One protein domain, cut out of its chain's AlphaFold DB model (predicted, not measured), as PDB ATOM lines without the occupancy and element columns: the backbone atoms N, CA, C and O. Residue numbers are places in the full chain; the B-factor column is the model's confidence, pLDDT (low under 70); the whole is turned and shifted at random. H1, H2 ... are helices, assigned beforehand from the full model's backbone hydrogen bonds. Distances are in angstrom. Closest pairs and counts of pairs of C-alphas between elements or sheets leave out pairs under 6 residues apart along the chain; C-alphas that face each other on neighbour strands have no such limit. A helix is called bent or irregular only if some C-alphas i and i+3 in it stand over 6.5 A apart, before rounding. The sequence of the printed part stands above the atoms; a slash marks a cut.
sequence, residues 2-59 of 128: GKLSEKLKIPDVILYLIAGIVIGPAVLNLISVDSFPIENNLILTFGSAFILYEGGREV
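What this domain is: This is residues 2 to 59 of the 128 residues of the protein "Sodium/hydrogen exchanger family protein" of Paeniclostridium sordellii (strain ATCC 9714 / DSM 2141 / JCM 3814 / LMG 15708 / NCIMB 10717 / 211) (UniProt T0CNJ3). Picture an open, flat U with an empty middle: the long helix H3 is one arm, H2 is the shorter arm across a gap, and the long stretch of residues 24 to 36 makes the bend that joins them at one end. H3 runs back nearly opposite to H2 without reaching it, and the short H1 sits at the far end of H2, turned off at a corner on the side away from H3. The printed part has 58 residues with three named helices, in the order H1, H2, H3, and no named strand; the class is all helix. The whole is loose, with a radius of gyration of the C-alphas of 14.5 A, and its outline is flat, with spans of 39 by 35 by 14 A.

How they stand to each other: Begin with the longest helix, H3, residues 37 to 58, which touches no helix. Look along it for a neighbour and you will find that residues 37 to 40 and 42 to 58 stand free, with no C-alpha 8 or more residues away along the chain within 10 A. Now turn to H2, residues 12 to 23: it is apart from H3, no C-alpha of the one coming within 8 A of the other. Compare their x values to see the two courses: from C-alpha 12 to C-alpha 23, x goes from 10.238 to -3.919, while from C-alpha 37 to C-alpha 58 it goes from -11.435 to 16.848. At the other end of H2 look for H1, residues 2 to 8, which is apart from H3. H1 and H2 touch only at the corner by their link, and only just, with 3 pairs of C-alphas within 8 A. The closest C-alphas of the two are those of Ser 5 and Asp 12, 6.4 A apart, and H2 touches H1 with residues 12 to 15 alone. Their lines stand about perpendicular, at 78 degrees, and their centres are 13.5 A apart. On the backbone, every O i to N i+4 pair is within hydrogen-bond range in H2 and H3, while in H1 it is 2 of 3.

Where its parts are: Find C-alpha 37 at (-11.435, 24.519, 34.624); from there H3 runs through 22 residues to C-alpha 58 at (16.848, 35.088, 26.396), 31.3 A from first to last C-alpha. Go back to C-alpha 12 at (10.238, 16.614, 23.446), where H2 begins; its 12 residues end at Ile 23, 16.4 A on. H1 has 7 residues, from Gly 2 to Leu 8, and measures 10.4 A. None of the three helices is bent or irregular.

The domain as a whole: The two C-alphas farthest apart are those of Leu 28, in the link from H2 to H3, and Val 59, the last printed residue, at 39.8 A. From Gly 2 to Val 59 the C-alphas are 25.2 A apart. Leave out the stretches that stand free, residues 34 to 40 and 42 to 59, and a body of 33 residues remains, spanning 30 by 22 by 12 A. The link from H1 to H2 is tight, with 3 residues, and the link from H2 to H3 is long, with 13 residues, whose C-alphas lie 11 to 17 A from the mean of the C-alphas. The printed part has no cut; it belongs to a full chain of 128 residues. Read the B-factor column for the model's confidence: the mean pLDDT of the printed part is 81.2, residues 2 to 9 are under 70, and H1 has a mean of 53, against 86 for H2 and 88 for H3.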
ATOM      1  N   GLY A   2      12.438  12.938  29.763       48.28
ATOM      2  CA  GLY A   2      13.663  13.434  29.098       48.28
ATOM      3  C   GLY A   2      14.726  12.366  28.771       48.28
ATOM      4  O   GLY A   2      15.267  12.360  27.675       48.28
ATOM      5  N   LYS A   3      14.935  11.365  29.644       48.03
ATOM      6  CA  LYS A   3      15.866  10.242  29.375       48.03
ATOM      7  C   LYS A   3      15.412   9.273  28.269       48.03
ATOM      8  O   LYS A   3      16.231   8.522  27.750       48.03
ATOM      9  N   LEU A   4      14.118   9.242  27.934       48.94
ATOM     10  CA  LEU A   4      13.586   8.397  26.853       48.94
ATOM     11  C   LEU A   4      13.653   9.124  25.497       48.94
ATOM     12  O   LEU A   4      13.857   8.482  24.470       48.94
ATOM     13  N   SER A   5      13.560  10.457  25.522       51.16
ATOM     14  CA  SER A   5      13.694  11.347  24.361       51.16
ATOM     15  C   SER A   5      15.072  11.247  23.698       51.16
ATOM     16  O   SER A   5      15.186  11.069  22.484       51.16
ATOM     17  N   GLU A   6      16.128  11.191  24.514       53.56
ATOM     18  CA  GLU A   6      17.518  11.050  24.056       53.56
ATOM     19  C   GLU A   6      17.780   9.731  23.302       53.56
ATOM     20  O   GLU A   6      18.618   9.671  22.403       53.56
ATOM     21  N   LYS A   7      17.027   8.670  23.628       55.88
ATOM     22  CA  LYS A   7      17.177   7.344  23.010       55.88
ATOM     23  C   LYS A   7      16.417   7.211  21.685       55.88
ATOM     24  O   LYS A   7      16.796   6.389  20.855       55.88
ATOM     25  N   LEU A   8      15.362   8.007  21.492       63.31
ATOM     26  CA  LEU A   8      14.492   7.971  20.310       63.31
ATOM     27  C   LEU A   8      14.811   9.061  19.274       63.31
ATOM     28  O   LEU A   8      14.360   8.932  18.141       63.31
ATOM     29  N   LYS A   9      15.611  10.086  19.614       64.38
ATOM     30  CA  LYS A   9      15.932  11.231  18.730       64.38
ATOM     31  C   LYS A   9      14.681  11.957  18.200       64.38
ATOM     32  O   LYS A   9      14.639  12.367  17.045       64.38
ATOM     33  N   ILE A  10      13.649  12.099  19.030       71.75
ATOM     34  CA  ILE A  10      12.404  12.804  18.684       71.75
ATOM     35  C   ILE A  10      12.293  14.048  19.582       71.75
ATOM     36  O   ILE A  10      12.592  13.936  20.767       71.75
ATOM     37  N   PRO A  11      11.877  15.222  19.067       71.06
ATOM     38  CA  PRO A  11      11.641  16.419  19.875       71.06
ATOM     39  C   PRO A  11      10.692  16.188  21.055       71.06
ATOM     40  O   PRO A  11       9.638  15.566  20.902       71.06
ATOM     41  N   ASP A  12      11.016  16.774  22.210       75.56
ATOM     42  CA  ASP A  12      10.238  16.614  23.446       75.56
ATOM     43  C   ASP A  12       8.767  17.030  23.288       75.56
ATOM     44  O   ASP A  12       7.877  16.385  23.839       75.56
ATOM     45  N   VAL A  13       8.494  18.054  22.471       80.06
ATOM     46  CA  VAL A  13       7.136  18.548  22.181       80.06
ATOM     47  C   VAL A  13       6.239  17.442  21.619       80.06
ATOM     48  O   VAL A  13       5.083  17.318  22.019       80.06
ATOM     49  N   ILE A  14       6.774  16.599  20.732       82.31
ATOM     50  CA  ILE A  14       6.017  15.500  20.120       82.31
ATOM     51  C   ILE A  14       5.689  14.442  21.178       82.31
ATOM     52  O   ILE A  14       4.570  13.932  21.219       82.31
ATOM     53  N   LEU A  15       6.638  14.139  22.066       83.62
ATOM     54  CA  LEU A  15       6.430  13.175  23.147       83.62
ATOM     55  C   LEU A  15       5.373  13.666  24.140       83.62
ATOM     56  O   LEU A  15       4.498  12.889  24.523       83.62
ATOM     57  N   TYR A  16       5.417  14.947  24.519       86.12
ATOM     58  CA  TYR A  16       4.406  15.545  25.392       86.12
ATOM     59  C   TYR A  16       3.023  15.567  24.738       86.12
ATOM     60  O   TYR A  16       2.041  15.247  25.406       86.12
ATOM     61  N   LEU A  17       2.937  15.856  23.434       87.62
ATOM     62  CA  LEU A  17       1.675  15.826  22.694       87.62
ATOM     63  C   LEU A  17       1.064  14.419  22.676       87.62
ATOM     64  O   LEU A  17      -0.106  14.255  23.014       87.62
ATOM     65  N   ILE A  18       1.852  13.399  22.324       90.06
ATOM     66  CA  ILE A  18       1.380  12.008  22.286       90.06
ATOM     67  C   ILE A  18       0.940  11.557  23.679       90.06
ATOM     68  O   ILE A  18      -0.139  10.985  23.822       90.06
ATOM     69  N   ALA A  19       1.735  11.843  24.714       89.62
ATOM     70  CA  ALA A  19       1.370  11.516  26.088       89.62
ATOM     71  C   ALA A  19       0.048  12.191  26.498       89.62
ATOM     72  O   ALA A  19      -0.811  11.535  27.084       89.62
ATOM     73  N   GLY A  20      -0.144  13.463  26.138       89.50
ATOM     74  CA  GLY A  20      -1.382  14.201  26.387       89.50
ATOM     75  C   GLY A  20      -2.596  13.600  25.677       89.50
ATOM     76  O   GLY A  20      -3.634  13.425  26.306       89.50
ATOM     77  N   ILE A  21      -2.464  13.212  24.404       90.62
ATOM     78  CA  ILE A  21      -3.539  12.551  23.641       90.62
ATOM     79  C   ILE A  21      -3.907  11.201  24.269       90.62
ATOM     80  O   ILE A  21      -5.087  10.883  24.390       90.62
ATOM     81  N   VAL A  22      -2.904  10.420  24.685       91.19
ATOM     82  CA  VAL A  22      -3.110   9.097  25.291       91.19
ATOM     83  C   VAL A  22      -3.795   9.207  26.654       91.19
ATOM     84  O   VAL A  22      -4.738   8.470  26.920       91.19
ATOM     85  N   ILE A  23      -3.353  10.121  27.520       90.44
ATOM     86  CA  ILE A  23      -3.919  10.297  28.870       90.44
ATOM     87  C   ILE A  23      -5.288  10.997  28.823       90.44
ATOM     88  O   ILE A  23      -6.156  10.725  29.657       90.44
ATOM     89  N   GLY A  24      -5.473  11.900  27.860       87.56
ATOM     90  CA  GLY A  24      -6.666  12.720  27.707       87.56
ATOM     91  C   GLY A  24      -7.921  11.949  27.278       87.56
ATOM     92  O   GLY A  24      -7.905  10.724  27.113       87.56
ATOM     93  N   PRO A  25      -9.030  12.673  27.041       85.44
ATOM     94  CA  PRO A  25     -10.346  12.085  26.782       85.44
ATOM     95  C   PRO A  25     -10.423  11.289  25.476       85.44
ATOM     96  O   PRO A  25     -11.310  10.456  25.323       85.44
ATOM     97  N   ALA A  26      -9.489  11.508  24.545       85.00
ATOM     98  CA  ALA A  26      -9.476  10.841  23.247       85.00
ATOM     99  C   ALA A  26      -9.111   9.344  23.309       85.00
ATOM    100  O   ALA A  26      -9.493   8.608  22.402       85.00
ATOM    101  N   VAL A  27      -8.365   8.892  24.330       89.56
ATOM    102  CA  VAL A  27      -7.883   7.498  24.414       89.56
ATOM    103  C   VAL A  27      -8.193   6.864  25.770       89.56
ATOM    104  O   VAL A  27      -9.030   5.968  25.833       89.56
ATOM    105  N   LEU A  28      -7.525   7.288  26.853       86.56
ATOM    106  CA  LEU A  28      -7.697   6.679  28.182       86.56
ATOM    107  C   LEU A  28      -8.745   7.388  29.049       86.56
ATOM    108  O   LEU A  28      -9.230   6.788  30.003       86.56
ATOM    109  N   ASN A  29      -9.082   8.644  28.735       85.56
ATOM    110  CA  ASN A  29     -10.055   9.462  29.466       85.56
ATOM    111  C   ASN A  29      -9.798   9.538  30.981       85.56
ATOM    112  O   ASN A  29     -10.718   9.534  31.795       85.56
ATOM    113  N   LEU A  30      -8.517   9.591  31.362       82.38
ATOM    114  CA  LEU A  30      -8.098   9.713  32.760       82.38
ATOM    115  C   LEU A  30      -8.173  11.162  33.248       82.38
ATOM    116  O   LEU A  30      -8.362  11.404  34.437       82.38
ATOM    117  N   ILE A  31      -7.991  12.119  32.336       81.38
ATOM    118  CA  ILE A  31      -8.017  13.554  32.617       81.38
ATOM    119  C   ILE A  31      -8.883  14.237  31.564       81.38
ATOM    120  O   ILE A  31      -8.594  14.146  30.371       81.38
ATOM    121  N   SER A  32      -9.897  14.967  32.024       78.00
ATOM    122  CA  SER A  32     -10.792  15.768  31.188       78.00
ATOM    123  C   SER A  32     -10.612  17.242  31.514       78.00
ATOM    124  O   SER A  32     -10.662  17.638  32.677       78.00
ATOM    125  N   VAL A  33     -10.406  18.057  30.481       74.44
ATOM    126  CA  VAL A  33     -10.154  19.501  30.624       74.44
ATOM    127  C   VAL A  33     -11.338  20.208  31.293       74.44
ATOM    128  O   VAL A  33     -11.144  21.110  32.103       74.44
ATOM    129  N   ASP A  34     -12.557  19.736  31.032       75.94
ATOM    130  CA  ASP A  34     -13.789  20.285  31.608       75.94
ATOM    131  C   ASP A  34     -13.928  20.019  33.115       75.94
ATOM    132  O   ASP A  34     -14.642  20.737  33.811       75.94
ATOM    133  N   SER A  35     -13.242  18.998  33.638       76.19
ATOM    134  CA  SER A  35     -13.285  18.640  35.062       76.19
ATOM    135  C   SER A  35     -12.371  19.509  35.929       76.19
ATOM    136  O   SER A  35     -12.544  19.534  37.144       76.19
ATOM    137  N   PHE A  36     -11.429  20.235  35.314       81.06
ATOM    138  CA  PHE A  36     -10.417  21.055  35.991       81.06
ATOM    139  C   PHE A  36     -10.305  22.457  35.359       81.06
ATOM    140  O   PHE A  36      -9.251  22.841  34.835       81.06
ATOM    141  N   PRO A  37     -11.398  23.247  35.342       80.62
ATOM    142  CA  PRO A  37     -11.435  24.519  34.624       80.62
ATOM    143  C   PRO A  37     -10.520  25.582  35.246       80.62
ATOM    144  O   PRO A  37     -10.015  26.448  34.528       80.62
ATOM    145  N   ILE A  38     -10.292  25.533  36.562       84.19
ATOM    146  CA  ILE A  38      -9.452  26.505  37.275       84.19
ATOM    147  C   ILE A  38      -7.982  26.220  36.978       84.19
ATOM    148  O   ILE A  38      -7.240  27.118  36.589       84.19
ATOM    149  N   GLU A  39      -7.575  24.961  37.107       85.88
ATOM    150  CA  GLU A  39      -6.218  24.494  36.856       85.88
ATOM    151  C   GLU A  39      -5.835  24.718  35.393       85.88
ATOM    152  O   GLU A  39      -4.752  25.229  35.116       85.88
ATOM    153  N   ASN A  40      -6.741  24.422  34.455       86.12
ATOM    154  CA  ASN A  40      -6.509  24.669  33.035       86.12
ATOM    155  C   ASN A  40      -6.304  26.163  32.739       86.12
ATOM    156  O   ASN A  40      -5.326  26.533  32.096       86.12
ATOM    157  N   ASN A  41      -7.172  27.045  33.252       87.31
ATOM    158  CA  ASN A  41      -7.003  28.491  33.066       87.31
ATOM    159  C   ASN A  41      -5.717  29.019  33.711       87.31
ATOM    160  O   ASN A  41      -5.066  29.899  33.142       87.31
ATOM    161  N   LEU A  42      -5.335  28.474  34.870       90.81
ATOM    162  CA  LEU A  42      -4.090  28.822  35.541       90.81
ATOM    163  C   LEU A  42      -2.892  28.439  34.666       90.81
ATOM    164  O   LEU A  42      -2.032  29.277  34.422       90.81
ATOM    165  N   ILE A  43      -2.862  27.212  34.141       89.81
ATOM    166  CA  ILE A  43      -1.788  26.726  33.266       89.81
ATOM    167  C   ILE A  43      -1.739  27.532  31.967       89.81
ATOM    168  O   ILE A  43      -0.661  27.947  31.555       89.81
ATOM    169  N   LEU A  44      -2.882  27.805  31.335       89.31
ATOM    170  CA  LEU A  44      -2.928  28.581  30.096       89.31
ATOM    171  C   LEU A  44      -2.452  30.016  30.319       89.31
ATOM    172  O   LEU A  44      -1.630  30.509  29.553       89.31
ATOM    173  N   THR A  45      -2.909  30.678  31.382       90.56
ATOM    174  CA  THR A  45      -2.557  32.079  31.655       90.56
ATOM    175  C   THR A  45      -1.132  32.207  32.185       90.56
ATOM    176  O   THR A  45      -0.305  32.884  31.578       90.56
ATOM    177  N   PHE A  46      -0.815  31.544  33.300       94.19
ATOM    178  CA  PHE A  46       0.507  31.646  33.914       94.19
ATOM    179  C   PHE A  46       1.572  30.923  33.103       94.19
ATOM    180  O   PHE A  46       2.675  31.443  32.977       94.19
ATOM    181  N   GLY A  47       1.261  29.760  32.528       90.81
ATOM    182  CA  GLY A  47       2.209  29.012  31.707       90.81
ATOM    183  C   GLY A  47       2.584  29.774  30.442       90.81
ATOM    184  O   GLY A  47       3.772  29.929  30.171       90.81
ATOM    185  N   SER A  48       1.610  30.332  29.710       89.75
ATOM    186  CA  SER A  48       1.927  31.150  28.528       89.75
ATOM    187  C   SER A  48       2.685  32.428  28.893       89.75
ATOM    188  O   SER A  48       3.682  32.745  28.246       89.75
ATOM    189  N   ALA A  49       2.288  33.124  29.964       91.94
ATOM    190  CA  ALA A  49       3.000  34.308  30.440       91.94
ATOM    191  C   ALA A  49       4.444  33.982  30.851       91.94
ATOM    192  O   ALA A  49       5.363  34.735  30.529       91.94
ATOM    193  N   PHE A  50       4.657  32.851  31.526       91.25
ATOM    194  CA  PHE A  50       5.980  32.398  31.936       91.25
ATOM    195  C   PHE A  50       6.856  32.027  30.735       91.25
ATOM    196  O   PHE A  50       7.999  32.473  30.674       91.25
ATOM    197  N   ILE A  51       6.318  31.301  29.748       87.56
ATOM    198  CA  ILE A  51       7.031  30.969  28.502       87.56
ATOM    199  C   ILE A  51       7.434  32.246  27.753       87.56
ATOM    200  O   ILE A  51       8.579  32.379  27.327       87.56
ATOM    201  N   LEU A  52       6.523  33.218  27.634       88.56
ATOM    202  CA  LEU A  52       6.816  34.504  26.995       88.56
ATOM    203  C   LEU A  52       7.869  35.307  27.767       88.56
ATOM    204  O   LEU A  52       8.735  35.934  27.157       88.56
ATOM    205  N   TYR A  53       7.819  35.280  29.100       90.38
ATOM    206  CA  TYR A  53       8.821  35.920  29.947       90.38
ATOM    207  C   TYR A  53      10.201  35.282  29.768       90.38
ATOM    208  O   TYR A  53      11.191  35.990  29.582       90.38
ATOM    209  N   GLU A  54      10.275  33.953  29.803       87.38
ATOM    210  CA  GLU A  54      11.525  33.218  29.651       87.38
ATOM    211  C   GLU A  54      12.126  33.426  28.258       87.38
ATOM    212  O   GLU A  54      13.297  33.801  28.153       87.38
ATOM    213  N   GLY A  55      11.303  33.323  27.209       84.12
ATOM    214  CA  GLY A  55      11.710  33.605  25.835       84.12
ATOM    215  C   GLY A  55      12.180  35.049  25.647       84.12
ATOM    216  O   GLY A  55      13.219  35.287  25.039       84.12
ATOM    217  N   GLY A  56      11.476  36.027  26.228       86.88
ATOM    218  CA  GLY A  56      11.879  37.435  26.188       86.88
ATOM    219  C   GLY A  56      13.192  37.716  26.926       86.88
ATOM    220  O   GLY A  56      13.987  38.540  26.473       86.88
ATOM    221  N   ARG A  57      13.455  37.015  28.035       88.06
ATOM    222  CA  ARG A  57      14.689  37.150  28.828       88.06
ATOM    223  C   ARG A  57      15.924  36.623  28.095       88.06
ATOM    224  O   ARG A  57      17.020  37.127  28.329       88.06
ATOM    225  N   GLU A  58      15.760  35.640  27.214       83.38
ATOM    226  CA  GLU A  58      16.848  35.088  26.396       83.38
ATOM    227  C   GLU A  58      17.228  36.008  25.213       83.38
ATOM    228  O   GLU A  58      18.325  35.907  24.655       83.38
ATOM    229  N   VAL A  59      16.371  36.978  24.860       86.19
ATOM    230  CA  VAL A  59      16.631  37.926  23.766       86.19
ATOM    231  C   VAL A  59      17.730  38.925  24.134       86.19
ATOM    232  O   VAL A  59      17.601  39.767  25.024       86.19
TER     233      VAL A  59